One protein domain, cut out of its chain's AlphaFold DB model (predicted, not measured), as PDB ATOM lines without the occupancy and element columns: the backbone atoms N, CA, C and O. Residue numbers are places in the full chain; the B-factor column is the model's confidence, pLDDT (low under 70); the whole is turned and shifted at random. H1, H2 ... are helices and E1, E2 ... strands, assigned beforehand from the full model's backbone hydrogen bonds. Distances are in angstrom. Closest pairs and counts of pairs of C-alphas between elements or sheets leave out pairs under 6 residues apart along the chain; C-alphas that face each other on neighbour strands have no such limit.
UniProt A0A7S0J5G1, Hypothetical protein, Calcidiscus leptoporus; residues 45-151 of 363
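Overview. This is residues 45 to 151 of the 363 residues of the protein "Hypothetical protein" of Calcidiscus leptoporus (UniProt A0A7S0J5G1). A long, narrow two-stranded hairpin, E2 and E3, reaches out as an arm from a small three-stranded sheet, E1, E5 and E4. Beyond the sheet, at the end away from the arm, lies a loose body of loops with three short helices, where H1 packs on H3 and the last strand, E6, runs past H3. The printed part has 107 residues, with the named elements in the order E1 E2 E3 E4 E5 H1 H2 H3 E6; both sheets, E1 - E5 - E4 and E2 - E3, are antiparallel, and the class is mixed, helices and strands. The whole is loose, with a radius of gyration of the C-alphas of 18.6 A, and spans 60 by 29 by 22 A, the arm making much of the length.

Arrangement. E1, residues 47 to 51, is an edge strand and the antiparallel neighbour of E5, residues 88 to 91, at 142 degrees, with N 49 and O 89 2.9 A apart. E5 and E4, residues 82 to 85, form an antiparallel hairpin, with N 90 and O 83 2.8 A apart. E1 runs on into E2, residues 53 to 61, at 28 degrees, and E2 bends by 52 degrees at residue 57. E2 and E3, residues 64 to 71, form an antiparallel hairpin, with N 54 and O 70 2.9 A apart. H1, residues 103 to 106, touches H3, residues 134 to 141; their closest C-alphas are those of Ile 105 and Ala 140, 5.0 A. H2, residues 129 to 132, touches no helix and meets H3 only through their link. The closest C-alphas of H3 and E6, residues 144 to 151, are those of Ile 136 and Val 145, 6.0 A. E6 pairs with no named strand. Residues 97 to 98 pair with residues 119 to 120, antiparallel. In H3 0 of 4 O i to N i+4 pairs are within hydrogen-bond range, but 5 of 5 O i to N i+3 pairs are; H1 and H2 are too short for an i+4 pair.

Along the chain. E1 begins at C-alpha 47, (164.779, 130.111, 136.557). E2 is 21.8 A long and E3 22.2 A; C-alpha 61 is at (200.533, 114.818, 134.208). H3 is 12.9 A long. E6 is 22.7 A long and ends at C-alpha 151, (152.963, 136.212, 138.797).

Size, cuts and confidence. The two C-alphas farthest apart are those of Arg 62 and Asp 144, 60.6 A. The printed part has no cut. The links E5 to H1 and H1 to H2 are long. The pLDDT is under 70 at residues 57 to 67, 104, 111 to 116 and 118.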
ATOM      1  N   ILE A  45     158.593 132.248 136.314       96.19
ATOM      2  CA  ILE A  45     159.578 132.554 135.280       96.19
ATOM      3  C   ILE A  45     160.605 131.427 135.210       96.19
ATOM      4  O   ILE A  45     160.983 130.835 136.223       96.19
ATOM      5  N   LYS A  46     161.065 131.107 133.998       97.00
ATOM      6  CA  LYS A  46     162.128 130.121 133.794       97.00
ATOM      7  C   LYS A  46     163.374 130.547 134.577       97.00
ATOM      8  O   LYS A  46     163.944 131.596 134.280       97.00
ATOM      9  N   THR A  47     163.788 129.727 135.538       97.25
ATOM     10  CA  THR A  47     164.779 130.111 136.557       97.25
ATOM     11  C   THR A  47     165.909 129.088 136.620       97.25
ATOM     12  O   THR A  47     165.615 127.899 136.706       97.25
ATOM     13  N   PRO A  48     167.188 129.495 136.533       95.31
ATOM     14  CA  PRO A  48     168.319 128.578 136.624       95.31
ATOM     15  C   PRO A  48     168.475 128.053 138.056       95.31
ATOM     16  O   PRO A  48     168.431 128.828 139.003       95.31
ATOM     17  N   ILE A  49     168.706 126.748 138.208       92.12
ATOM     18  CA  ILE A  49     168.824 126.106 139.534       92.12
ATOM     19  C   ILE A  49     170.076 125.264 139.722       92.12
ATOM     20  O   ILE A  49     170.401 124.873 140.837       92.12
ATOM     21  N   GLY A  50     170.795 124.978 138.642       90.12
ATOM     22  CA  GLY A  50     172.015 124.195 138.723       90.12
ATOM     23  C   GLY A  50     172.660 124.008 137.366       90.12
ATOM     24  O   GLY A  50     172.138 124.452 136.343       90.12
ATOM     25  N   ALA A  51     173.801 123.338 137.355       90.50
ATOM     26  CA  ALA A  51     174.475 122.945 136.132       90.50
ATOM     27  C   ALA A  51     174.947 121.495 136.232       90.50
ATOM     28  O   ALA A  51     175.337 121.030 137.301       90.50
ATOM     29  N   VAL A  52     174.897 120.794 135.105       88.44
ATOM     30  CA  VAL A  52     175.400 119.435 134.946       88.44
ATOM     31  C   VAL A  52     176.825 119.525 134.424       88.44
ATOM     32  O   VAL A  52     177.107 120.223 133.449       88.44
ATOM     33  N   TYR A  53     177.728 118.811 135.084       86.50
ATOM     34  CA  TYR A  53     179.118 118.692 134.677       86.50
ATOM     35  C   TYR A  53     179.417 117.231 134.381       86.50
ATOM     36  O   TYR A  53     179.004 116.346 135.131       86.50
ATOM     37  N   ARG A  54     180.168 116.986 133.309       86.25
ATOM     38  CA  ARG A  54     180.718 115.669 133.003       86.25
ATOM     39  C   ARG A  54     182.202 115.650 133.320       86.25
ATOM     40  O   ARG A  54     182.911 116.653 133.195       86.25
ATOM     41  N   ARG A  55     182.682 114.479 133.719       81.31
ATOM     42  CA  ARG A  55     184.110 114.249 133.909       81.31
ATOM     43  C   ARG A  55     184.760 114.069 132.544       81.31
ATOM     44  O   ARG A  55     184.417 113.135 131.823       81.31
ATOM     45  N   ARG A  56     185.724 114.919 132.201       76.69
ATOM     46  CA  ARG A  56     186.599 114.670 131.056       76.69
ATOM     47  C   ARG A  56     187.709 113.713 131.485       76.69
ATOM     48  O   ARG A  56     188.277 113.871 132.566       76.69
ATOM     49  N   ALA A  57     187.969 112.694 130.663       66.31
ATOM     50  CA  ALA A  57     188.962 111.667 130.961       66.31
ATOM     51  C   ALA A  57     190.334 112.282 131.280       66.31
ATOM     52  O   ALA A  57     190.771 113.248 130.655       66.31
ATOM     53  N   VAL A  58     190.969 111.692 132.287       59.34
ATOM     54  CA  VAL A  58     192.188 112.149 132.947       59.34
ATOM     55  C   VAL A  58     193.376 112.127 131.988       59.34
ATOM     56  O   VAL A  58     193.756 111.063 131.498       59.34
ATOM     57  N   ALA A  59     194.016 113.279 131.783       57.78
ATOM     58  CA  ALA A  59     195.417 113.291 131.388       57.78
ATOM     59  C   ALA A  59     196.255 113.055 132.653       57.78
ATOM     60  O   ALA A  59     196.069 113.722 133.671       57.78
ATOM     61  N   TYR A  60     197.157 112.076 132.614       59.22
ATOM     62  CA  TYR A  60     198.146 111.910 133.673       59.22
ATOM     63  C   TYR A  60     199.291 112.881 133.409       59.22
ATOM     64  O   TYR A  60     200.138 112.628 132.555       59.22
ATOM     65  N   GLU A  61     199.343 113.977 134.158       58.94
ATOM     66  CA  GLU A  61     200.533 114.818 134.208       58.94
ATOM     67  C   GLU A  61     201.325 114.443 135.468       58.94
ATOM     68  O   GLU A  61     200.836 114.570 136.591       58.94
ATOM     69  N   ARG A  62     202.548 113.921 135.295       69.19
ATOM     70  CA  ARG A  62     203.451 113.536 136.404       69.19
ATOM     71  C   ARG A  62     202.818 112.578 137.435       69.19
ATOM     72  O   ARG A  62     202.952 112.796 138.637       69.19
ATOM     73  N   LEU A  63     202.137 111.524 136.973       61.72
ATOM     74  CA  LEU A  63     201.483 110.503 137.820       61.72
ATOM     75  C   LEU A  63     200.360 111.035 138.730       61.72
ATOM     76  O   LEU A  63     199.882 110.308 139.597       61.72
ATOM     77  N   LYS A  64     199.905 112.277 138.531       54.81
ATOM     78  CA  LYS A  64     198.728 112.814 139.213       54.81
ATOM     79  C   LYS A  64     197.530 112.771 138.265       54.81
ATOM     80  O   LYS A  64     197.649 113.257 137.138       54.81
ATOM     81  N   PRO A  65     196.386 112.206 138.683       57.66
ATOM     82  CA  PRO A  65     195.181 112.278 137.881       57.66
ATOM     83  C   PRO A  65     194.698 113.732 137.829       57.66
ATOM     84  O   PRO A  65     194.289 114.287 138.845       57.66
ATOM     85  N   GLN A  66     194.742 114.358 136.654       59.56
ATOM     86  CA  GLN A  66     194.034 115.611 136.410       59.56
ATOM     87  C   GLN A  66     192.670 115.288 135.802       59.56
ATOM     88  O   GLN A  66     192.550 115.093 134.594       59.56
ATOM     89  N   SER A  67     191.630 115.179 136.630       58.91
ATOM     90  CA  SER A  67     190.261 115.227 136.114       58.91
ATOM     91  C   SER A  67     189.817 116.675 135.995       58.91
ATOM     92  O   SER A  67     189.779 117.386 136.993       58.91
ATOM     93  N   ALA A  68     189.449 117.088 134.786       70.81
ATOM     94  CA  ALA A  68     188.742 118.341 134.568       70.81
ATOM     95  C   ALA A  68     187.237 118.058 134.500       70.81
ATOM     96  O   ALA A  68     186.797 117.139 133.799       70.81
ATOM     97  N   PHE A  69     186.448 118.846 135.225       78.06
ATOM     98  CA  PHE A  69     185.010 118.919 135.002       78.06
ATOM     99  C   PHE A  69     184.747 119.943 133.909       78.06
ATOM    100  O   PHE A  69     185.194 121.085 133.993       78.06
ATOM    101  N   GLU A  70     184.005 119.539 132.890       84.62
ATOM    102  CA  GLU A  70     183.461 120.466 131.905       84.62
ATOM    103  C   GLU A  70     181.941 120.408 131.962       84.62
ATOM    104  O   GLU A  70     181.352 119.380 132.308       84.62
ATOM    105  N   ARG A  71     181.294 121.539 131.677       86.44
ATOM    106  CA  ARG A  71     179.836 121.598 131.656       86.44
ATOM    107  C   ARG A  71     179.327 120.652 130.569       86.44
ATOM    108  O   ARG A  71     179.771 120.732 129.427       86.44
ATOM    109  N   ASP A  72     178.409 119.764 130.928       92.00
ATOM    110  CA  ASP A  72     177.855 118.791 129.995       92.00
ATOM    111  C   ASP A  72     176.789 119.458 129.124       92.00
ATOM    112  O   ASP A  72     175.640 119.628 129.528       92.00
ATOM    113  N   THR A  73     177.167 119.881 127.923       93.81
ATOM    114  CA  THR A  73     176.247 120.556 127.002       93.81
ATOM    115  C   THR A  73     175.265 119.615 126.309       93.81
ATOM    116  O   THR A  73     174.334 120.107 125.673       93.81
ATOM    117  N   GLU A  74     175.474 118.302 126.421       92.69
ATOM    118  CA  GLU A  74     174.715 117.251 125.733       92.69
ATOM    119  C   GLU A  74     173.722 116.543 126.663       92.69
ATOM    120  O   GLU A  74     172.888 115.768 126.195       92.69
ATOM    121  N   CYS A  75     173.779 116.814 127.971       91.12
ATOM    122  CA  CYS A  75     172.854 116.219 128.924       91.12
ATOM    123  C   CYS A  75     171.387 116.544 128.597       91.12
ATOM    124  O   CYS A  75     171.026 117.653 128.190       91.12
ATOM    125  N   ALA A  76     170.532 115.551 128.828       90.56
ATOM    126  CA  ALA A  76     169.086 115.657 128.734       90.56
ATOM    127  C   ALA A  76     168.468 115.374 130.107       90.56
ATOM    128  O   ALA A  76     168.998 114.582 130.887       90.56
ATOM    129  N   LEU A  77     167.346 116.029 130.402       88.94
ATOM    130  CA  LEU A  77     166.557 115.774 131.602       88.94
ATOM    131  C   LEU A  77     165.236 115.133 131.197       88.94
ATOM    132  O   LEU A  77     164.496 115.707 130.401       88.94
ATOM    133  N   ASP A  78     164.936 113.976 131.779       91.75
ATOM    134  CA  ASP A  78     163.660 113.284 131.598       91.75
ATOM    135  C   ASP A  78     162.678 113.676 132.711       91.75
ATOM    136  O   ASP A  78     162.346 112.894 133.601       91.75
ATOM    137  N   HIS A  79     162.293 114.955 132.741       91.19
ATOM    138  CA  HIS A  79     161.298 115.453 133.686       91.19
ATOM    139  C   HIS A  79     160.585 116.701 133.137       91.19
ATOM    140  O   HIS A  79     161.253 117.687 132.831       91.19
ATOM    141  N   PRO A  80     159.239 116.745 133.079       90.88
ATOM    142  CA  PRO A  80     158.504 117.855 132.454       90.88
ATOM    143  C   PRO A  80     158.646 119.188 133.206       90.88
ATOM    144  O   PRO A  80     158.518 120.265 132.626       90.88
ATOM    145  N   GLY A  81     158.913 119.122 134.510       93.31
ATOM    146  CA  GLY A  81     159.119 120.293 135.358       93.31
ATOM    147  C   GLY A  81     160.485 120.959 135.211       93.31
ATOM    148  O   GLY A  81     160.645 122.086 135.660       93.31
ATOM    149  N   TYR A  82     161.461 120.317 134.572       94.75
ATOM    150  CA  TYR A  82     162.802 120.879 134.422       94.75
ATOM    151  C   TYR A  82     163.183 120.946 132.950       94.75
ATOM    152  O   TYR A  82     162.748 120.146 132.131       94.75
ATOM    153  N   SER A  83     164.013 121.917 132.596       95.62
ATOM    154  CA  SER A  83     164.616 121.979 131.267       95.62
ATOM    155  C   SER A  83     166.112 122.185 131.383       95.62
ATOM    156  O   SER A  83     166.595 122.771 132.350       95.62
ATOM    157  N   VAL A  84     166.855 121.719 130.386       95.44
ATOM    158  CA  VAL A  84     168.305 121.876 130.334       95.44
ATOM    159  C   VAL A  84     168.719 122.541 129.031       95.44
ATOM    160  O   VAL A  84     168.150 122.276 127.972       95.44
ATOM    161  N   ARG A  85     169.670 123.476 129.104       95.12
ATOM    162  CA  ARG A  85     170.248 124.136 127.927       95.12
ATOM    163  C   ARG A  85     171.734 124.362 128.147       95.12
ATOM    164  O   ARG A  85     172.109 125.108 129.048       95.12
ATOM    165  N   GLY A  86     172.563 123.737 127.310       93.44
ATOM    166  CA  GLY A  86     174.019 123.856 127.397       93.44
ATOM    167  C   GLY A  86     174.549 123.478 128.779       93.44
ATOM    168  O   GLY A  86     175.396 124.192 129.305       93.44
ATOM    169  N   GLY A  87     173.981 122.437 129.395       91.44
ATOM    170  CA  GLY A  87     174.327 121.966 130.737       91.44
ATOM    171  C   GLY A  87     173.820 122.813 131.901       91.44
ATOM    172  O   GLY A  87     174.122 122.488 133.039       91.44
ATOM    173  N   GLN A  88     173.056 123.884 131.670       95.12
ATOM    174  CA  GLN A  88     172.373 124.623 132.735       95.12
ATOM    175  C   GLN A  88     170.953 124.076 132.918       95.12
ATOM    176  O   GLN A  88     170.198 124.005 131.947       95.12
ATOM    177  N   VAL A  89     170.589 123.729 134.150       95.06
ATOM    178  CA  VAL A  89     169.256 123.261 134.546       95.06
ATOM    179  C   VAL A  89     168.391 124.444 134.962       95.06
ATOM    180  O   VAL A  89     168.850 125.342 135.676       95.06
ATOM    181  N   PHE A  90     167.131 124.425 134.534       96.69
ATOM    182  CA  PHE A  90     166.133 125.444 134.817       96.69
ATOM    183  C   PHE A  90     164.835 124.821 135.331       96.69
ATOM    184  O   PHE A  90     164.395 123.797 134.806       96.69
ATOM    185  N   GLU A  91     164.177 125.498 136.269       95.88
ATOM    186  CA  GLU A  91     162.756 125.303 136.564       95.88
ATOM    187  C   GLU A  91     161.911 125.764 135.371       95.88
ATOM    188  O   GLU A  91     162.139 126.843 134.806       95.88
ATOM    189  N   THR A  92     160.921 124.959 134.993       96.00
ATOM    190  CA  THR A  92     159.931 125.303 133.972       96.00
ATOM    191  C   THR A  92     158.689 125.925 134.635       96.00
ATOM    192  O   THR A  92     158.137 125.315 135.562       96.00
ATOM    193  N   PRO A  93     158.229 127.112 134.183       96.12
ATOM    194  CA  PRO A  93     157.019 127.759 134.699       96.12
ATOM    195  C   PRO A  93     155.822 126.817 134.750       96.12
ATOM    196  O   PRO A  93     155.621 126.056 133.807       96.12
ATOM    197  N   GLU A  94     155.058 126.862 135.845       93.81
ATOM    198  CA  GLU A  94     153.808 126.097 136.055       93.81
ATOM    199  C   GLU A  94     153.942 124.560 136.032       93.81
ATOM    200  O   GLU A  94     152.979 123.846 136.305       93.81
ATOM    201  N   LEU A  95     155.132 124.023 135.747       94.19
ATOM    202  CA  LEU A  95     155.364 122.586 135.597       94.19
ATOM    203  C   LEU A  95     156.303 122.015 136.656       94.19
ATOM    204  O   LEU A  95     156.217 120.818 136.942       94.19
ATOM    205  N   THR A  96     157.188 122.837 137.227       93.12
ATOM    206  CA  THR A  96     158.149 122.375 138.238       93.12
ATOM    207  C   THR A  96     157.426 122.031 139.539       93.12
ATOM    208  O   THR A  96     156.775 122.915 140.097       93.12
ATOM    209  N   PRO A  97     157.524 120.791 140.044       90.12
ATOM    210  CA  PRO A  97     156.958 120.420 141.332       90.12
ATOM    211  C   PRO A  97     157.680 121.159 142.462       90.12
ATOM    212  O   PRO A  97     158.907 121.217 142.481       90.12
ATOM    213  N   GLN A  98     156.921 121.705 143.408       86.75
ATOM    214  CA  GLN A  98     157.455 122.453 144.544       86.75
ATOM    215  C   GLN A  98     157.078 121.758 145.844       86.75
ATOM    216  O   GLN A  98     155.919 121.389 146.041       86.75
ATOM    217  N   ALA A  99     158.067 121.571 146.716       78.00
ATOM    218  CA  ALA A  99     157.848 120.982 148.027       78.00
ATOM    219  C   ALA A  99     156.956 121.903 148.868       78.00
ATOM    220  O   ALA A  99     157.176 123.118 148.937       78.00
ATOM    221  N   ASP A 100     155.944 121.332 149.514       76.31
ATOM    222  CA  ASP A 100     155.078 122.098 150.393       76.31
ATOM    223  C   ASP A 100     155.731 122.334 151.758       76.31
ATOM    224  O   ASP A 100     155.574 121.556 152.698       76.31
ATOM    225  N   ALA A 101     156.458 123.446 151.859       72.94
ATOM    226  CA  ALA A 101     157.116 123.878 153.089       72.94
ATOM    227  C   ALA A 101     156.146 124.154 154.256       72.94
ATOM    228  O   ALA A 101     156.601 124.291 155.386       72.94
ATOM    229  N   THR A 102     154.826 124.222 154.027       71.12
ATOM    230  CA  THR A 102     153.860 124.408 155.124       71.12
ATOM    231  C   THR A 102     153.773 123.191 156.042       71.12
ATOM    232  O   THR A 102     153.561 123.360 157.237       71.12
ATOM    233  N   LYS A 103     154.062 121.983 155.539       71.88
ATOM    234  CA  LYS A 103     154.157 120.782 156.381       71.88
ATOM    235  C   LYS A 103     155.252 120.877 157.442       71.88
ATOM    236  O   LYS A 103     155.072 120.362 158.536       71.88
ATOM    237  N   LEU A 104     156.342 121.594 157.153       68.56
ATOM    238  CA  LEU A 104     157.416 121.843 158.125       68.56
ATOM    239  C   LEU A 104     156.967 122.751 159.281       68.56
ATOM    240  O   LEU A 104     157.656 122.836 160.292       68.56
ATOM    241  N   ILE A 105     155.837 123.454 159.134       72.69
ATOM    242  CA  ILE A 105     155.241 124.256 160.208       72.69
ATOM    243  C   ILE A 105     154.491 123.348 161.187       72.69
ATOM    244  O   ILE A 105     154.566 123.562 162.393       72.69
ATOM    245  N   GLU A 106     153.762 122.357 160.668       76.31
ATOM    246  CA  GLU A 106     152.990 121.403 161.473       76.31
ATOM    247  C   GLU A 106     153.897 120.371 162.153       76.31
ATOM    248  O   GLU A 106     153.698 120.055 163.325       76.31
ATOM    249  N   ASP A 107     154.909 119.885 161.429       77.69
ATOM    250  CA  ASP A 107     155.899 118.928 161.915       77.69
ATOM    251  C   ASP A 107     157.299 119.260 161.349       77.69
ATOM    252  O   ASP A 107     157.634 118.864 160.224       77.69
ATOM    253  N   PRO A 108     158.136 119.990 162.115       74.69
ATOM    254  CA  PRO A 108     159.490 120.374 161.708       74.69
ATOM    255  C   PRO A 108     160.440 119.200 161.437       74.69
ATOM    256  O   PRO A 108     161.443 119.389 160.749       74.69
ATOM    257  N   GLU A 109     160.140 118.004 161.955       77.50
ATOM    258  CA  GLU A 109     160.958 116.798 161.773       77.50
ATOM    259  C   GLU A 109     160.557 116.005 160.514       77.50
ATOM    260  O   GLU A 109     161.177 114.983 160.209       77.50
ATOM    261  N   THR A 110     159.554 116.477 159.754       72.00
ATOM    262  CA  THR A 110     159.106 115.837 158.508       72.00
ATOM    263  C   THR A 110     160.292 115.648 157.551       72.00
ATOM    264  O   THR A 110     160.872 116.636 157.080       72.00
ATOM    265  N   PRO A 111     160.648 114.405 157.181       68.12
ATOM    266  CA  PRO A 111     161.711 114.153 156.220       68.12
ATOM    267  C   PRO A 111     161.396 114.804 154.869       68.12
ATOM    268  O   PRO A 111     160.261 114.762 154.395       68.12
ATOM    269  N   ALA A 112     162.412 115.329 154.178       63.28
ATOM    270  CA  ALA A 112     162.232 115.968 152.868       63.28
ATOM    271  C   ALA A 112     161.521 115.065 151.834       63.28
ATOM    272  O   ALA A 112     160.839 115.566 150.943       63.28
ATOM    273  N   SER A 113     161.648 113.740 151.970       63.69
ATOM    274  CA  SER A 113     160.969 112.734 151.144       63.69
ATOM    275  C   SER A 113     159.449 112.661 151.338       63.69
ATOM    276  O   SER A 113     158.770 112.074 150.499       63.69
ATOM    277  N   GLU A 114     158.912 113.227 152.421       63.66
ATOM    278  CA  GLU A 114     157.484 113.197 152.788       63.66
ATOM    279  C   GLU A 114     156.761 114.533 152.516       63.66
ATOM    280  O   GLU A 114     155.531 114.651 152.651       63.66
ATOM    281  N   LEU A 115     157.512 115.545 152.067       69.56
ATOM    282  CA  LEU A 115     156.950 116.805 151.597       69.56
ATOM    283  C   LEU A 115     156.117 116.550 150.336       69.56
ATOM    284  O   LEU A 115     156.578 115.965 149.357       69.56
ATOM    285  N   SER A 116     154.854 116.977 150.352       63.53
ATOM    286  CA  SER A 116     153.981 116.837 149.187       63.53
ATOM    287  C   SER A 116     154.370 117.831 148.097       63.53
ATOM    288  O   SER A 116     154.593 119.005 148.376       63.53
ATOM    289  N   TYR A 117     154.357 117.379 146.843       71.81
ATOM    290  CA  TYR A 117     154.636 118.197 145.656       71.81
ATOM    291  C   TYR A 117     153.351 118.651 144.946       71.81
ATOM    292  O   TYR A 117     153.219 118.543 143.725       71.81
ATOM    293  N   GLY A 118     152.353 119.092 145.719       67.88
ATOM    294  CA  GLY A 118     151.033 119.460 145.194       67.88
ATOM    295  C   GLY A 118     151.034 120.759 144.382       67.88
ATOM    296  O   GLY A 118     150.231 120.916 143.465       67.88
ATOM    297  N   ALA A 119     151.958 121.674 144.684       81.19
ATOM    298  CA  ALA A 119     152.115 122.931 143.967       81.19
ATOM    299  C   ALA A 119     153.073 122.779 142.778       81.19
ATOM    300  O   ALA A 119     154.069 122.055 142.846       81.19
ATOM    301  N   ARG A 120     152.791 123.514 141.696       90.12
ATOM    302  CA  ARG A 120     153.692 123.634 140.549       90.12
ATOM    303  C   ARG A 120     153.991 125.095 140.263       90.12
ATOM    304  O   ARG A 120     153.078 125.863 139.968       90.12
ATOM    305  N   ALA A 121     155.257 125.472 140.354       92.31
ATOM    306  CA  ALA A 121     155.699 126.842 140.128       92.31
ATOM    307  C   ALA A 121     157.195 126.898 139.829       92.31
ATOM    308  O   ALA A 121     157.914 125.956 140.128       92.31
ATOM    309  N   SER A 122     157.679 128.004 139.275       95.44
ATOM    310  CA  SER A 122     159.116 128.280 139.141       95.44
ATOM    311  C   SER A 122     159.475 129.630 139.755       95.44
ATOM    312  O   SER A 122     158.586 130.411 140.088       95.44
ATOM    313  N   GLY A 123     160.768 129.896 139.922       95.44
ATOM    314  CA  GLY A 123     161.275 131.127 140.522       95.44
ATOM    315  C   GLY A 123     161.071 132.406 139.700       95.44
ATOM    316  O   GLY A 123     160.275 132.467 138.757       95.44
ATOM    317  N   ASP A 124     161.841 133.434 140.051       96.81
ATOM    318  CA  ASP A 124     161.711 134.815 139.559       96.81
ATOM    319  C   ASP A 124     162.697 135.188 138.432       96.81
ATOM    320  O   ASP A 124     162.953 136.372 138.209       96.81
ATOM    321  N   ARG A 125     163.253 134.194 137.716       96.38
ATOM    322  CA  ARG A 125     164.378 134.270 136.748       96.38
ATOM    323  C   ARG A 125     165.763 134.132 137.377       96.38
ATOM    324  O   ARG A 125     166.687 133.748 136.659       96.38
ATOM    325  N   THR A 126     165.935 134.433 138.660       95.06
ATOM    326  CA  THR A 126     167.249 134.418 139.324       95.06
ATOM    327  C   THR A 126     167.267 133.484 140.523       95.06
ATOM    328  O   THR A 126     168.191 132.684 140.649       95.06
ATOM    329  N   VAL A 127     166.250 133.561 141.371       92.75
ATOM    330  CA  VAL A 127     166.134 132.812 142.617       92.75
ATOM    331  C   VAL A 127     165.075 131.721 142.446       92.75
ATOM    332  O   VAL A 127     163.964 132.028 142.010       92.75
ATOM    333  N   PRO A 128     165.388 130.449 142.759       90.69
ATOM    334  CA  PRO A 128     164.431 129.351 142.646       90.69
ATOM    335  C   PRO A 128     163.233 129.526 143.576       90.69
ATOM    336  O   PRO A 128     163.355 130.084 144.669       90.69
ATOM    337  N   TYR A 129     162.090 128.972 143.172       90.81
ATOM    338  CA  TYR A 129     160.829 129.150 143.896       90.81
ATOM    339  C   TYR A 129     160.890 128.678 145.354       90.81
ATOM    340  O   TYR A 129     160.404 129.371 146.245       90.81
ATOM    341  N   TRP A 130     161.517 127.527 145.617       85.56
ATOM    342  CA  TRP A 130     161.621 126.977 146.973       85.56
ATOM    343  C   TRP A 130     162.337 127.928 147.945       85.56
ATOM    344  O   TRP A 130     161.962 128.007 149.110       85.56
ATOM    345  N   SER A 131     163.332 128.677 147.455       86.81
ATOM    346  CA  SER A 131     164.077 129.653 148.255       86.81
ATOM    347  C   SER A 131     163.217 130.885 148.538       86.81
ATOM    348  O   SER A 131     163.124 131.330 149.678       86.81
ATOM    349  N   LEU A 132     162.481 131.365 147.528       90.69
ATOM    350  CA  LEU A 132     161.539 132.479 147.672       90.69
ATOM    351  C   LEU A 132     160.401 132.173 148.658       90.69
ATOM    352  O   LEU A 132     159.928 133.072 149.347       90.69
ATOM    353  N   LYS A 133     159.973 130.909 148.759       88.38
ATOM    354  CA  LYS A 133     158.908 130.478 149.679       88.38
ATOM    355  C   LYS A 133     159.405 130.193 151.103       88.38
ATOM    356  O   LYS A 133     158.586 130.041 152.005       88.38
ATOM    357  N   TRP A 134     160.718 130.123 151.336       87.50
ATOM    358  CA  TRP A 134     161.283 129.738 152.637       87.50
ATOM    359  C   TRP A 134     160.733 130.522 153.844       87.50
ATOM    360  O   TRP A 134     160.448 129.880 154.862       87.50
ATOM    361  N   PRO A 135     160.498 131.853 153.762       91.06
ATOM    362  CA  PRO A 135     159.978 132.633 154.885       91.06
ATOM    363  C   PRO A 135     158.692 132.090 155.515       91.06
ATOM    364  O   PRO A 135     158.469 132.316 156.700       91.06
ATOM    365  N   ILE A 136     157.862 131.334 154.782       88.25
ATOM    366  CA  ILE A 136     156.627 130.745 155.328       88.25
ATOM    367  C   ILE A 136     156.887 129.836 156.540       88.25
ATOM    368  O   ILE A 136     156.057 129.749 157.444       88.25
ATOM    369  N   THR A 137     158.061 129.200 156.585       86.12
ATOM    370  CA  THR A 137     158.478 128.298 157.670       86.12
ATOM    371  C   THR A 137     158.696 129.033 158.994       86.12
ATOM    372  O   THR A 137     158.550 128.439 160.060       86.12
ATOM    373  N   TRP A 138     158.949 130.347 158.963       89.94
ATOM    374  CA  TRP A 138     159.154 131.164 160.163       89.94
ATOM    375  C   TRP A 138     157.903 131.300 161.036       89.94
ATOM    376  O   TRP A 138     158.015 131.676 162.203       89.94
ATOM    377  N   ARG A 139     156.726 130.910 160.529       88.19
ATOM    378  CA  ARG A 139     155.511 130.760 161.344       88.19
ATOM    379  C   ARG A 139     155.699 129.776 162.502       88.19
ATOM    380  O   ARG A 139     155.158 130.018 163.578       88.19
ATOM    381  N   ALA A 140     156.518 128.732 162.336       84.88
ATOM    382  CA  ALA A 140     156.851 127.793 163.415       84.88
ATOM    383  C   ALA A 140     157.622 128.461 164.571       84.88
ATOM    384  O   ALA A 140     157.544 128.019 165.714       84.88
ATOM    385  N   ALA A 141     158.326 129.564 164.293       86.94
ATOM    386  CA  ALA A 141     159.006 130.388 165.291       86.94
ATOM    387  C   ALA A 141     158.111 131.510 165.864       86.94
ATOM    388  O   ALA A 141     158.601 132.378 166.584       86.94
ATOM    389  N   GLY A 142     156.811 131.517 165.545       87.38
ATOM    390  CA  GLY A 142     155.849 132.508 166.034       87.38
ATOM    391  C   GLY A 142     155.829 133.833 165.265       87.38
ATOM    392  O   GLY A 142     155.219 134.791 165.741       87.38
ATOM    393  N   VAL A 143     156.473 133.912 164.094       89.81
ATOM    394  CA  VAL A 143     156.399 135.093 163.220       89.81
ATOM    395  C   VAL A 143     155.118 135.052 162.390       89.81
ATOM    396  O   VAL A 143     154.804 134.043 161.761       89.81
ATOM    397  N   ASP A 144     154.394 136.166 162.343       89.25
ATOM    398  CA  ASP A 144     153.248 136.342 161.454       89.25
ATOM    399  C   ASP A 144     153.734 136.628 160.026       89.25
ATOM    400  O   ASP A 144     154.194 137.727 159.714       89.25
ATOM    401  N   VAL A 145     153.714 135.608 159.169       90.94
ATOM    402  CA  VAL A 145     154.213 135.703 157.789       90.94
ATOM    403  C   VAL A 145     153.040 135.753 156.821       90.94
ATOM    404  O   VAL A 145     152.326 134.761 156.684       90.94
ATOM    405  N   ASP A 146     152.887 136.861 156.104       91.19
ATOM    406  CA  ASP A 146     151.976 137.012 154.967       91.19
ATOM    407  C   ASP A 146     152.715 136.702 153.653       91.19
ATOM    408  O   ASP A 146     153.880 137.062 153.496       91.19
ATOM    409  N   GLU A 147     152.042 136.087 152.675       92.25
ATOM    410  CA  GLU A 147     152.603 135.858 151.333       92.25
ATOM    411  C   GLU A 147     151.905 136.726 150.275       92.25
ATOM    412  O   GLU A 147     150.671 136.816 150.207       92.25
ATOM    413  N   ALA A 148     152.712 137.330 149.405       94.06
ATOM    414  CA  ALA A 148     152.270 138.076 148.233       94.06
ATOM    415  C   ALA A 148     153.034 137.594 146.985       94.06
ATOM    416  O   ALA A 148     153.981 138.249 146.542       94.06
ATOM    417  N   PRO A 149     152.654 136.432 146.418       94.00
ATOM    418  CA  PRO A 149     153.252 135.932 145.187       94.00
ATOM    419  C   PRO A 149     152.799 136.771 143.986       94.00
ATOM    420  O   PRO A 149     151.605 136.969 143.764       94.00
ATOM    421  N   ILE A 150     153.755 137.230 143.178       95.38
ATOM    422  CA  ILE A 150     153.514 138.118 142.035       95.38
ATOM    423  C   ILE A 150     153.854 137.384 140.744       95.38
ATOM    424  O   ILE A 150     155.020 137.125 140.422       95.38
ATOM    425  N   ALA A 151     152.813 137.008 140.004       95.06
ATOM    426  CA  ALA A 151     152.963 136.212 138.797       95.06
ATOM    427  C   ALA A 151     153.799 136.969 137.764       95.06
ATOM    428  O   ALA A 151     153.504 138.111 137.421       95.06
TER     429      ALA A 151